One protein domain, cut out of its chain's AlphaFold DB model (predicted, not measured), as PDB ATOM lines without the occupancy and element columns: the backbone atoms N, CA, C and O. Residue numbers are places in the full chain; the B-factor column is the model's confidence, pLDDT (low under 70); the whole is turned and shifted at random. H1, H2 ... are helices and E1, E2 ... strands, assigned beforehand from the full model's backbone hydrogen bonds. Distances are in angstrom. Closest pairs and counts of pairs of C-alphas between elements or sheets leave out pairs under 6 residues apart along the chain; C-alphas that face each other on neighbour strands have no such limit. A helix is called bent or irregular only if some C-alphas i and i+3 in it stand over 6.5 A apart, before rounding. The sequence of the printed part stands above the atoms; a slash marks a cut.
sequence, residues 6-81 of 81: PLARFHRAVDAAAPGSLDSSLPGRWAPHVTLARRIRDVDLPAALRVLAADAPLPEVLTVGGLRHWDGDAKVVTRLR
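AT A GLANCE: This is residues 6 to 81 of the 81 residues of an uncharacterized protein of Curtobacterium sp. MCJR17_020 (UniProt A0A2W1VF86). The model is a wide open loop: helix H1 and the two-stranded hairpin E1 and E2 lie at one end, loosely gathered, and helix H2 lies by itself at the other. Two long links run between the ends, and the space between these links is empty. The printed part has 76 residues with two named helices and two named strands, in the order H1, H2, E1, E2; the sheet, E1 - E2, is antiparallel. The class is mixed, helices and strands, with 35 residues, under half, in named elements. The whole is loose, with a radius of gyration of the C-alphas of 15.9 A and spans of 40 by 30 by 23 A.

IN THESE COORDINATES: H1, residues 6 to 17, begins at C-alpha 6 (238.563, 188.537, 195.167) and measures 16.8 A. H2, residues 42 to 54, measures 19.6 A; it is irregular, with C-alphas 43 and 46 7.1 A apart. E1 is residues 67 to 71, 13.3 A, and E2 is residues 76 to 80, 12.8 A, ending at C-alpha 80 (222.661, 184.934, 185.492).

HOW THE PARTS SIT: E1 and E2 form a hairpin with a tight link, at 153 degrees between directions; N 69 and O 78 are 2.8 A apart, within hydrogen-bond range. The closest C-alphas of H1 and E2 are those of Ala 17 and Leu 80, 7.7 A. H1 and E1 are only just apart, closest 8.4 A. H2 is apart from H1 and from E2. Every O i to N i+4 pair is within hydrogen-bond range in H1, and 7 of 9 in H2.

THE WHOLE: The C-alphas farthest apart, of Val 43 and Arg 81, are 41.5 A apart. The links H1 to H2, 24 residues, and H2 to E1, 12 residues, are long. The printed part has no cut. Residues 55 to 57 have pLDDT under 70.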
ATOM      1  N   PRO A   6     239.532 189.544 195.593       91.38
ATOM      2  CA  PRO A   6     238.563 188.537 195.167       91.38
ATOM      3  C   PRO A   6     237.145 189.085 194.967       91.38
ATOM      4  O   PRO A   6     236.553 188.848 193.908       91.38
ATOM      5  N   LEU A   7     236.609 189.840 195.930       90.50
ATOM      6  CA  LEU A   7     235.264 190.403 195.850       90.50
ATOM      7  C   LEU A   7     235.193 191.526 194.809       90.50
ATOM      8  O   LEU A   7     234.219 191.608 194.060       90.50
ATOM      9  N   ALA A   8     236.242 192.344 194.688       92.62
ATOM     10  CA  ALA A   8     236.322 193.373 193.655       92.62
ATOM     11  C   ALA A   8     236.330 192.765 192.243       92.62
ATOM     12  O   ALA A   8     235.605 193.233 191.361       92.62
ATOM     13  N   ARG A   9     237.104 191.694 192.024       93.69
ATOM     14  CA  ARG A   9     237.138 190.959 190.751       93.69
ATOM     15  C   ARG A   9     235.795 190.309 190.438       93.69
ATOM     16  O   ARG A   9     235.332 190.418 189.305       93.69
ATOM     17  N   PHE A  10     235.171 189.669 191.426       91.50
ATOM     18  CA  PHE A  10     233.842 189.086 191.269       91.50
ATOM     19  C   PHE A  10     232.816 190.148 190.857       91.50
ATOM     20  O   PHE A  10     232.092 189.961 189.884       91.50
ATOM     21  N   HIS A  11     232.813 191.302 191.526       91.62
ATOM     22  CA  HIS A  11     231.888 192.387 191.219       91.62
ATOM     23  C   HIS A  11     232.079 192.961 189.805       91.62
ATOM     24  O   HIS A  11     231.095 193.178 189.105       91.62
ATOM     25  N   ARG A  12     233.327 193.127 189.335       92.94
ATOM     26  CA  ARG A  12     233.603 193.537 187.943       92.94
ATOM     27  C   ARG A  12     233.052 192.538 186.919       92.94
ATOM     28  O   ARG A  12     232.554 192.952 185.879       92.94
ATOM     29  N   ALA A  13     233.130 191.236 187.204       91.94
ATOM     30  CA  ALA A  13     232.572 190.210 186.323       91.94
ATOM     31  C   ALA A  13     231.034 190.257 186.283       91.94
ATOM     32  O   ALA A  13     230.450 190.107 185.212       91.94
ATOM     33  N   VAL A  14     230.385 190.509 187.425       90.31
ATOM     34  CA  VAL A  14     228.925 190.683 187.499       90.31
ATOM     35  C   VAL A  14     228.473 191.914 186.713       90.31
ATOM     36  O   VAL A  14     227.540 191.802 185.924       90.31
ATOM     37  N   ASP A  15     229.147 193.054 186.879       90.62
ATOM     38  CA  ASP A  15     228.835 194.298 186.156       90.62
ATOM     39  C   ASP A  15     228.949 194.120 184.631       90.62
ATOM     40  O   ASP A  15     228.064 194.520 183.881       90.62
ATOM     41  N   ALA A  16     229.980 193.405 184.165       89.31
ATOM     42  CA  ALA A  16     230.135 193.082 182.746       89.31
ATOM     43  C   ALA A  16     229.029 192.153 182.203       89.31
ATOM     44  O   ALA A  16     228.679 192.232 181.026       89.31
ATOM     45  N   ALA A  17     228.482 191.267 183.041       85.69
ATOM     46  CA  ALA A  17     227.428 190.324 182.664       85.69
ATOM     47  C   ALA A  17     226.008 190.917 182.744       85.69
ATOM     48  O   ALA A  17     225.074 190.345 182.176       85.69
ATOM     49  N   ALA A  18     225.828 192.037 183.448       81.06
ATOM     50  CA  ALA A  18     224.540 192.679 183.688       81.06
ATOM     51  C   ALA A  18     224.601 194.176 183.323       81.06
ATOM     52  O   ALA A  18     224.719 195.023 184.209       81.06
ATOM     53  N   PRO A  19     224.521 194.529 182.025       75.12
ATOM     54  CA  PRO A  19     224.580 195.923 181.601       75.12
ATOM     55  C   PRO A  19     223.385 196.720 182.142       75.12
ATOM     56  O   PRO A  19     222.277 196.197 182.255       75.12
ATOM     57  N   GLY A  20     223.602 198.008 182.426       82.06
ATOM     58  CA  GLY A  20     222.572 198.891 182.988       82.06
ATOM     59  C   GLY A  20     222.578 198.984 184.516       82.06
ATOM     60  O   GLY A  20     221.596 199.443 185.096       82.06
ATOM     61  N   SER A  21     223.671 198.574 185.168       83.50
ATOM     62  CA  SER A  21     223.932 198.840 186.584       83.50
ATOM     63  C   SER A  21     223.660 200.302 186.957       83.50
ATOM     64  O   SER A  21     224.013 201.227 186.225       83.50
ATOM     65  N   LEU A  22     223.092 200.514 188.143       86.56
ATOM     66  CA  LEU A  22     222.963 201.847 188.727       86.56
ATOM     67  C   LEU A  22     224.352 202.421 189.057       86.56
ATOM     68  O   LEU A  22     225.267 201.682 189.422       86.56
ATOM     69  N   ASP A  23     224.499 203.746 189.041       89.81
ATOM     70  CA  ASP A  23     225.778 204.413 189.349       89.81
ATOM     71  C   ASP A  23     226.371 203.989 190.704       89.81
ATOM     72  O   ASP A  23     227.582 203.808 190.853       89.81
ATOM     73  N   SER A  24     225.511 203.798 191.709       90.12
ATOM     74  CA  SER A  24     225.902 203.352 193.050       90.12
ATOM     75  C   SER A  24     226.272 201.869 193.128       90.12
ATOM     76  O   SER A  24     226.774 201.429 194.159       90.12
ATOM     77  N   SER A  25     226.010 201.085 192.080       88.94
ATOM     78  CA  SER A  25     226.441 199.690 191.965       88.94
ATOM     79  C   SER A  25     227.649 199.510 191.049       88.94
ATOM     80  O   SER A  25     228.083 198.384 190.867       88.94
ATOM     81  N   LEU A  26     228.237 200.575 190.498       91.44
ATOM     82  CA  LEU A  26     229.442 200.433 189.679       91.44
ATOM     83  C   LEU A  26     230.652 199.964 190.517       91.44
ATOM     84  O   LEU A  26     230.762 200.300 191.709       91.44
ATOM     85  N   PRO A  27     231.611 199.230 189.920       91.81
ATOM     86  CA  PRO A  27     232.869 198.888 190.577       91.81
ATOM     87  C   PRO A  27     233.577 200.118 191.166       91.81
ATOM     88  O   PRO A  27     233.710 201.155 190.523       91.81
ATOM     89  N   GLY A  28     234.011 200.014 192.425       90.31
ATOM     90  CA  GLY A  28     234.626 201.122 193.171       90.31
ATOM     91  C   GLY A  28     233.639 202.123 193.790       90.31
ATOM     92  O   GLY A  28     234.049 202.922 194.630       90.31
ATOM     93  N   ARG A  29     232.349 202.063 193.433       91.00
ATOM     94  CA  ARG A  29     231.269 202.892 194.010       91.00
ATOM     95  C   ARG A  29     230.303 202.093 194.883       91.00
ATOM     96  O   ARG A  29     229.673 202.658 195.773       91.00
ATOM     97  N   TRP A  30     230.221 200.788 194.646       90.62
ATOM     98  CA  TRP A  30     229.398 199.861 195.413       90.62
ATOM     99  C   TRP A  30     229.876 199.669 196.854       90.62
ATOM    100  O   TRP A  30     231.074 199.536 197.096       90.62
ATOM    101  N   ALA A  31     228.921 199.576 197.784       91.12
ATOM    102  CA  ALA A  31     229.132 199.134 199.158       91.12
ATOM    103  C   ALA A  31     228.588 197.697 199.362       91.12
ATOM    104  O   ALA A  31     227.375 197.547 199.560       91.12
ATOM    105  N   PRO A  32     229.426 196.634 199.316       89.31
ATOM    106  CA  PRO A  32     229.034 195.281 199.657       89.31
ATOM    107  C   PRO A  32     228.500 195.222 201.076       89.31
ATOM    108  O   PRO A  32     229.133 195.669 202.030       89.31
ATOM    109  N   HIS A  33     227.324 194.631 201.200       89.38
ATOM    110  CA  HIS A  33     226.696 194.336 202.470       89.38
ATOM    111  C   HIS A  33     225.801 193.111 202.301       89.38
ATOM    112  O   HIS A  33     225.279 192.844 201.217       89.38
ATOM    113  N   VAL A  34     225.598 192.383 203.394       88.00
ATOM    114  CA  VAL A  34     224.586 191.332 203.482       88.00
ATOM    115  C   VAL A  34     223.472 191.865 204.362       88.00
ATOM    116  O   VAL A  34     223.679 192.197 205.526       88.00
ATOM    117  N   THR A  35     222.275 191.994 203.799       89.88
ATOM    118  CA  THR A  35     221.109 192.405 204.580       89.88
ATOM    119  C   THR A  35     220.675 191.262 205.499       89.88
ATOM    120  O   THR A  35     220.210 190.236 205.014       89.88
ATOM    121  N   LEU A  36     220.781 191.453 206.816       89.50
ATOM    122  CA  LEU A  36     220.344 190.465 207.816       89.50
ATOM    123  C   LEU A  36     218.860 190.608 208.175       89.50
ATOM    124  O   LEU A  36     218.164 189.625 208.400       89.50
ATOM    125  N   ALA A  37     218.364 191.841 208.197       92.00
ATOM    126  CA  ALA A  37     216.973 192.157 208.475       92.00
ATOM    127  C   ALA A  37     216.579 193.458 207.766       92.00
ATOM    128  O   ALA A  37     217.419 194.289 207.424       92.00
ATOM    129  N   ARG A  38     215.279 193.631 207.520       94.56
ATOM    130  CA  ARG A  38     214.700 194.825 206.890       94.56
ATOM    131  C   ARG A  38     213.502 195.281 207.703       94.56
ATOM    132  O   ARG A  38     212.811 194.446 208.274       94.56
ATOM    133  N   ARG A  39     213.213 196.586 207.671       95.50
ATOM    134  CA  ARG A  39     212.053 197.192 208.356       95.50
ATOM    135  C   ARG A  39     212.054 196.968 209.877       95.50
ATOM    136  O   ARG A  39     210.999 196.788 210.475       95.50
ATOM    137  N   ILE A  40     213.236 196.969 210.491       96.19
ATOM    138  CA  ILE A  40     213.361 197.006 211.952       96.19
ATOM    139  C   ILE A  40     212.772 198.337 212.433       96.19
ATOM    140  O   ILE A  40     213.054 199.373 211.833       96.19
ATOM    141  N   ARG A  41     211.937 198.312 213.479       97.50
ATOM    142  CA  ARG A  41     211.442 199.543 214.113       97.50
ATOM    143  C   ARG A  41     212.601 200.226 214.836       97.50
ATOM    144  O   ARG A  41     213.396 199.536 215.466       97.50
ATOM    145  N   ASP A  42     212.651 201.552 214.841       97.50
ATOM    146  CA  ASP A  42     213.756 202.294 215.474       97.50
ATOM    147  C   ASP A  42     213.967 201.907 216.948       97.50
ATOM    148  O   ASP A  42     215.096 201.716 217.396       97.50
ATOM    149  N   VAL A  43     212.867 201.681 217.675       97.69
ATOM    150  CA  VAL A  43     212.844 201.190 219.067       97.69
ATOM    151  C   VAL A  43     213.514 199.818 219.244       97.69
ATOM    152  O   VAL A  43     214.089 199.551 220.298       97.69
ATOM    153  N   ASP A  44     213.488 198.956 218.228       97.12
ATOM    154  CA  ASP A  44     214.052 197.604 218.307       97.12
ATOM    155  C   ASP A  44     215.508 197.530 217.837       97.12
ATOM    156  O   ASP A  44     216.192 196.547 218.135       97.12
ATOM    157  N   LEU A  45     216.007 198.536 217.110       95.94
ATOM    158  CA  LEU A  45     217.355 198.514 216.536       95.94
ATOM    159  C   LEU A  45     218.448 198.238 217.587       95.94
ATOM    160  O   LEU A  45     219.290 197.372 217.333       95.94
ATOM    161  N   PRO A  46     218.434 198.852 218.790       95.06
ATOM    162  CA  PRO A  46     219.426 198.539 219.819       95.06
ATOM    163  C   PRO A  46     219.366 197.081 220.296       95.06
ATOM    164  O   PRO A  46     220.392 196.488 220.623       95.06
ATOM    165  N   ALA A  47     218.175 196.479 220.355       93.56
ATOM    166  CA  ALA A  47     218.026 195.075 220.728       93.56
ATOM    167  C   ALA A  47     218.540 194.147 219.618       93.56
ATOM    168  O   ALA A  47     219.289 193.219 219.909       93.56
ATOM    169  N   ALA A  48     218.220 194.446 218.356       92.19
ATOM    170  CA  ALA A  48     218.705 193.686 217.207       92.19
ATOM    171  C   ALA A  48     220.242 193.692 217.114       92.19
ATOM    172  O   ALA A  48     220.850 192.644 216.908       92.19
ATOM    173  N   LEU A  49     220.882 194.847 217.337       91.56
ATOM    174  CA  LEU A  49     222.346 194.951 217.352       91.56
ATOM    175  C   LEU A  49     222.981 194.142 218.491       91.56
ATOM    176  O   LEU A  49     224.024 193.529 218.288       91.56
ATOM    177  N   ARG A  50     222.345 194.095 219.672       91.44
ATOM    178  CA  ARG A  50     222.831 193.273 220.793       91.44
ATOM    179  C   ARG A  50     222.797 191.783 220.474       91.44
ATOM    180  O   ARG A  50     223.759 191.104 220.799       91.44
ATOM    181  N   VAL A  51     221.745 191.293 219.815       89.50
ATOM    182  CA  VAL A  51     221.660 189.882 219.385       89.50
ATOM    183  C   VAL A  51     222.811 189.538 218.437       89.50
ATOM    184  O   VAL A  51     223.490 188.535 218.633       89.50
ATOM    185  N   LEU A  52     223.090 190.408 217.460       87.62
ATOM    186  CA  LEU A  52     224.206 190.207 216.527       87.62
ATOM    187  C   LEU A  52     225.577 190.220 217.217       87.62
ATOM    188  O   LEU A  52     226.482 189.523 216.772       87.62
ATOM    189  N   ALA A  53     225.738 191.008 218.280       84.88
ATOM    190  CA  ALA A  53     226.986 191.077 219.036       84.88
ATOM    191  C   ALA A  53     227.161 189.927 220.048       84.88
ATOM    192  O   ALA A  53     228.292 189.637 220.426       84.88
ATOM    193  N   ALA A  54     226.066 189.313 220.512       82.25
ATOM    194  CA  ALA A  54     226.076 188.354 221.616       82.25
ATOM    195  C   ALA A  54     226.054 186.879 221.177       82.25
ATOM    196  O   ALA A  54     226.735 186.071 221.804       82.25
ATOM    197  N   ASP A  55     225.294 186.522 220.131       64.44
ATOM    198  CA  ASP A  55     224.827 185.131 219.972       64.44
ATOM    199  C   ASP A  55     225.471 184.314 218.837       64.44
ATOM    200  O   ASP A  55     225.281 183.099 218.797       64.44
ATOM    201  N   ALA A  56     226.256 184.907 217.932       61.16
ATOM    202  CA  ALA A  56     227.093 184.140 217.001       61.16
ATOM    203  C   ALA A  56     228.091 185.047 216.269       61.16
ATOM    204  O   ALA A  56     227.692 186.116 215.800       61.16
ATOM    205  N   PRO A  57     229.349 184.620 216.048       69.25
ATOM    206  CA  PRO A  57     230.122 185.215 214.972       69.25
ATOM    207  C   PRO A  57     229.358 184.957 213.671       69.25
ATOM    208  O   PRO A  57     229.064 183.811 213.319       69.25
ATOM    209  N   LEU A  58     228.996 186.031 212.966       75.00
ATOM    210  CA  LEU A  58     228.561 185.908 211.579       75.00
ATOM    211  C   LEU A  58     229.621 185.089 210.825       75.00
ATOM    212  O   LEU A  58     230.812 185.261 211.098       75.00
ATOM    213  N   PRO A  59     229.224 184.193 209.908       80.88
ATOM    214  CA  PRO A  59     230.190 183.399 209.164       80.88
ATOM    215  C   PRO A  59     231.199 184.318 208.467       80.88
ATOM    216  O   PRO A  59     230.813 185.213 207.716       80.88
ATOM    217  N   GLU A  60     232.490 184.081 208.714       79.69
ATOM    218  CA  GLU A  60     233.582 184.861 208.110       79.69
ATOM    219  C   GLU A  60     233.657 184.655 206.594       79.69
ATOM    220  O   GLU A  60     234.103 185.531 205.854       79.69
ATOM    221  N   VAL A  61     233.195 183.494 206.127       83.56
ATOM    222  CA  VAL A  61     233.194 183.112 204.719       83.56
ATOM    223  C   VAL A  61     231.780 182.764 204.289       83.56
ATOM    224  O   VAL A  61     231.090 181.962 204.919       83.56
ATOM    225  N   LEU A  62     231.371 183.341 203.164       83.44
ATOM    226  CA  LEU A  62     230.120 183.029 202.492       83.44
ATOM    227  C   LEU A  62     230.414 182.439 201.117       83.44
ATOM    228  O   LEU A  62     231.307 182.893 200.403       83.44
ATOM    229  N   THR A  63     229.622 181.447 200.720       86.56
ATOM    230  CA  THR A  63     229.647 180.907 199.358       86.56
ATOM    231  C   THR A  63     228.522 181.529 198.542       86.56
ATOM    232  O   THR A  63     227.360 181.526 198.950       86.56
ATOM    233  N   VAL A  64     228.856 182.038 197.358       86.19
ATOM    234  CA  VAL A  64     227.858 182.519 196.400       86.19
ATOM    235  C   VAL A  64     227.199 181.313 195.730       86.19
ATOM    236  O   VAL A  64     227.831 180.612 194.947       86.19
ATOM    237  N   GLY A  65     225.920 181.075 196.032       89.75
ATOM    238  CA  GLY A  65     225.152 179.957 195.462       89.75
ATOM    239  C   GLY A  65     224.588 180.208 194.058       89.75
ATOM    240  O   GLY A  65     224.046 179.297 193.440       89.75
ATOM    241  N   GLY A  66     224.674 181.440 193.558       88.88
ATOM    242  CA  GLY A  66     224.193 181.813 192.233       88.88
ATOM    243  C   GLY A  66     223.888 183.300 192.124       88.88
ATOM    244  O   GLY A  66     223.793 184.013 193.123       88.88
ATOM    245  N   LEU A  67     223.719 183.758 190.887       88.56
ATOM    246  CA  LEU A  67     223.461 185.151 190.556       88.56
ATOM    247  C   LEU A  67     222.085 185.299 189.908       88.56
ATOM    248  O   LEU A  67     221.632 184.462 189.123       88.56
ATOM    249  N   ARG A  68     221.407 186.397 190.235       89.88
ATOM    250  CA  ARG A  68     220.162 186.797 189.583       89.88
ATOM    251  C   ARG A  68     220.122 188.309 189.431       89.88
ATOM    252  O   ARG A  68     220.491 189.022 190.360       89.88
ATOM    253  N   HIS A  69     219.633 188.773 188.292       85.62
ATOM    254  CA  HIS A  69     219.260 190.158 188.076       85.62
ATOM    255  C   HIS A  69     217.792 190.349 188.467       85.62
ATOM    256  O   HIS A  69     216.942 189.526 188.120       85.62
ATOM    257  N   TRP A  70     217.508 191.408 189.218       87.56
ATOM    258  CA  TRP A  70     216.154 191.839 189.542       87.56
ATOM    259  C   TRP A  70     215.881 193.165 188.845       87.56
ATOM    260  O   TRP A  70     216.520 194.164 189.163       87.56
ATOM    261  N   ASP A  71     214.904 193.160 187.946       85.88
ATOM    262  CA  ASP A  71     214.390 194.365 187.314       85.88
ATOM    263  C   ASP A  71     213.307 194.981 188.210       85.88
ATOM    264  O   ASP A  71     212.249 194.387 188.458       85.88
ATOM    265  N   GLY A  72     213.593 196.175 188.729       84.88
ATOM    266  CA  GLY A  72     212.705 196.901 189.628       84.88
ATOM    267  C   GLY A  72     211.451 197.458 188.958       84.88
ATOM    268  O   GLY A  72     210.440 197.587 189.654       84.88
ATOM    269  N   ASP A  73     211.486 197.737 187.659       88.19
ATOM    270  CA  ASP A  73     210.373 198.327 186.914       88.19
ATOM    271  C   ASP A  73     209.434 197.228 186.423       88.19
ATOM    272  O   ASP A  73     208.237 197.246 186.715       88.19
ATOM    273  N   ALA A  74     209.995 196.205 185.774       91.31
ATOM    274  CA  ALA A  74     209.236 195.067 185.261       91.31
ATOM    275  C   ALA A  74     208.815 194.072 186.356       91.31
ATOM    276  O   ALA A  74     207.942 193.237 186.127       91.31
ATOM    277  N   LYS A  75     209.431 194.140 187.546       92.81
ATOM    278  CA  LYS A  75     209.254 193.172 188.644       92.81
ATOM    279  C   LYS A  75     209.618 191.735 188.237       92.81
ATOM    280  O   LYS A  75     208.953 190.780 188.642       92.81
ATOM    281  N   VAL A  76     210.689 191.574 187.458       92.81
ATOM    282  CA  VAL A  76     211.139 190.283 186.905       92.81
ATOM    283  C   VAL A  76     212.497 189.875 187.476       92.81
ATOM    284  O   VAL A  76     213.381 190.702 187.684       92.81
ATOM    285  N   VAL A  77     212.673 188.569 187.709       92.69
ATOM    286  CA  VAL A  77     213.953 187.960 188.095       92.69
ATOM    287  C   VAL A  77     214.526 187.161 186.925       92.69
ATOM    288  O   VAL A  77     213.894 186.212 186.462       92.69
ATOM    289  N   THR A  78     215.766 187.453 186.540       88.81
ATOM    290  CA  THR A  78     216.529 186.692 185.539       88.81
ATOM    291  C   THR A  78     217.719 186.015 186.209       88.81
ATOM    292  O   THR A  78     218.504 186.677 186.879       88.81
ATOM    293  N   ARG A  79     217.885 184.696 186.051       88.69
ATOM    294  CA  ARG A  79     219.100 184.010 186.527       88.69
ATOM    295  C   ARG A  79     220.275 184.357 185.616       88.69
ATOM    296  O   ARG A  79     220.138 184.268 184.399       88.69
ATOM    297  N   LEU A  80     221.410 184.708 186.209       81.19
ATOM    298  CA  LEU A  80     222.661 184.934 185.492       81.19
ATOM    299  C   LEU A  80     223.474 183.632 185.514       81.19
ATOM    300  O   LEU A  80     223.420 182.896 186.504       81.19
ATOM    301  N   ARG A  81     224.138 183.320 184.398       70.75
ATOM    302  CA  ARG A  81     224.981 182.127 184.238       70.75
ATOM    303  C   ARG A  81     226.436 182.455 184.510       70.75
ATOM    304  O   ARG A  81     226.835 183.584 184.156       70.75
TER     305      ARG A  81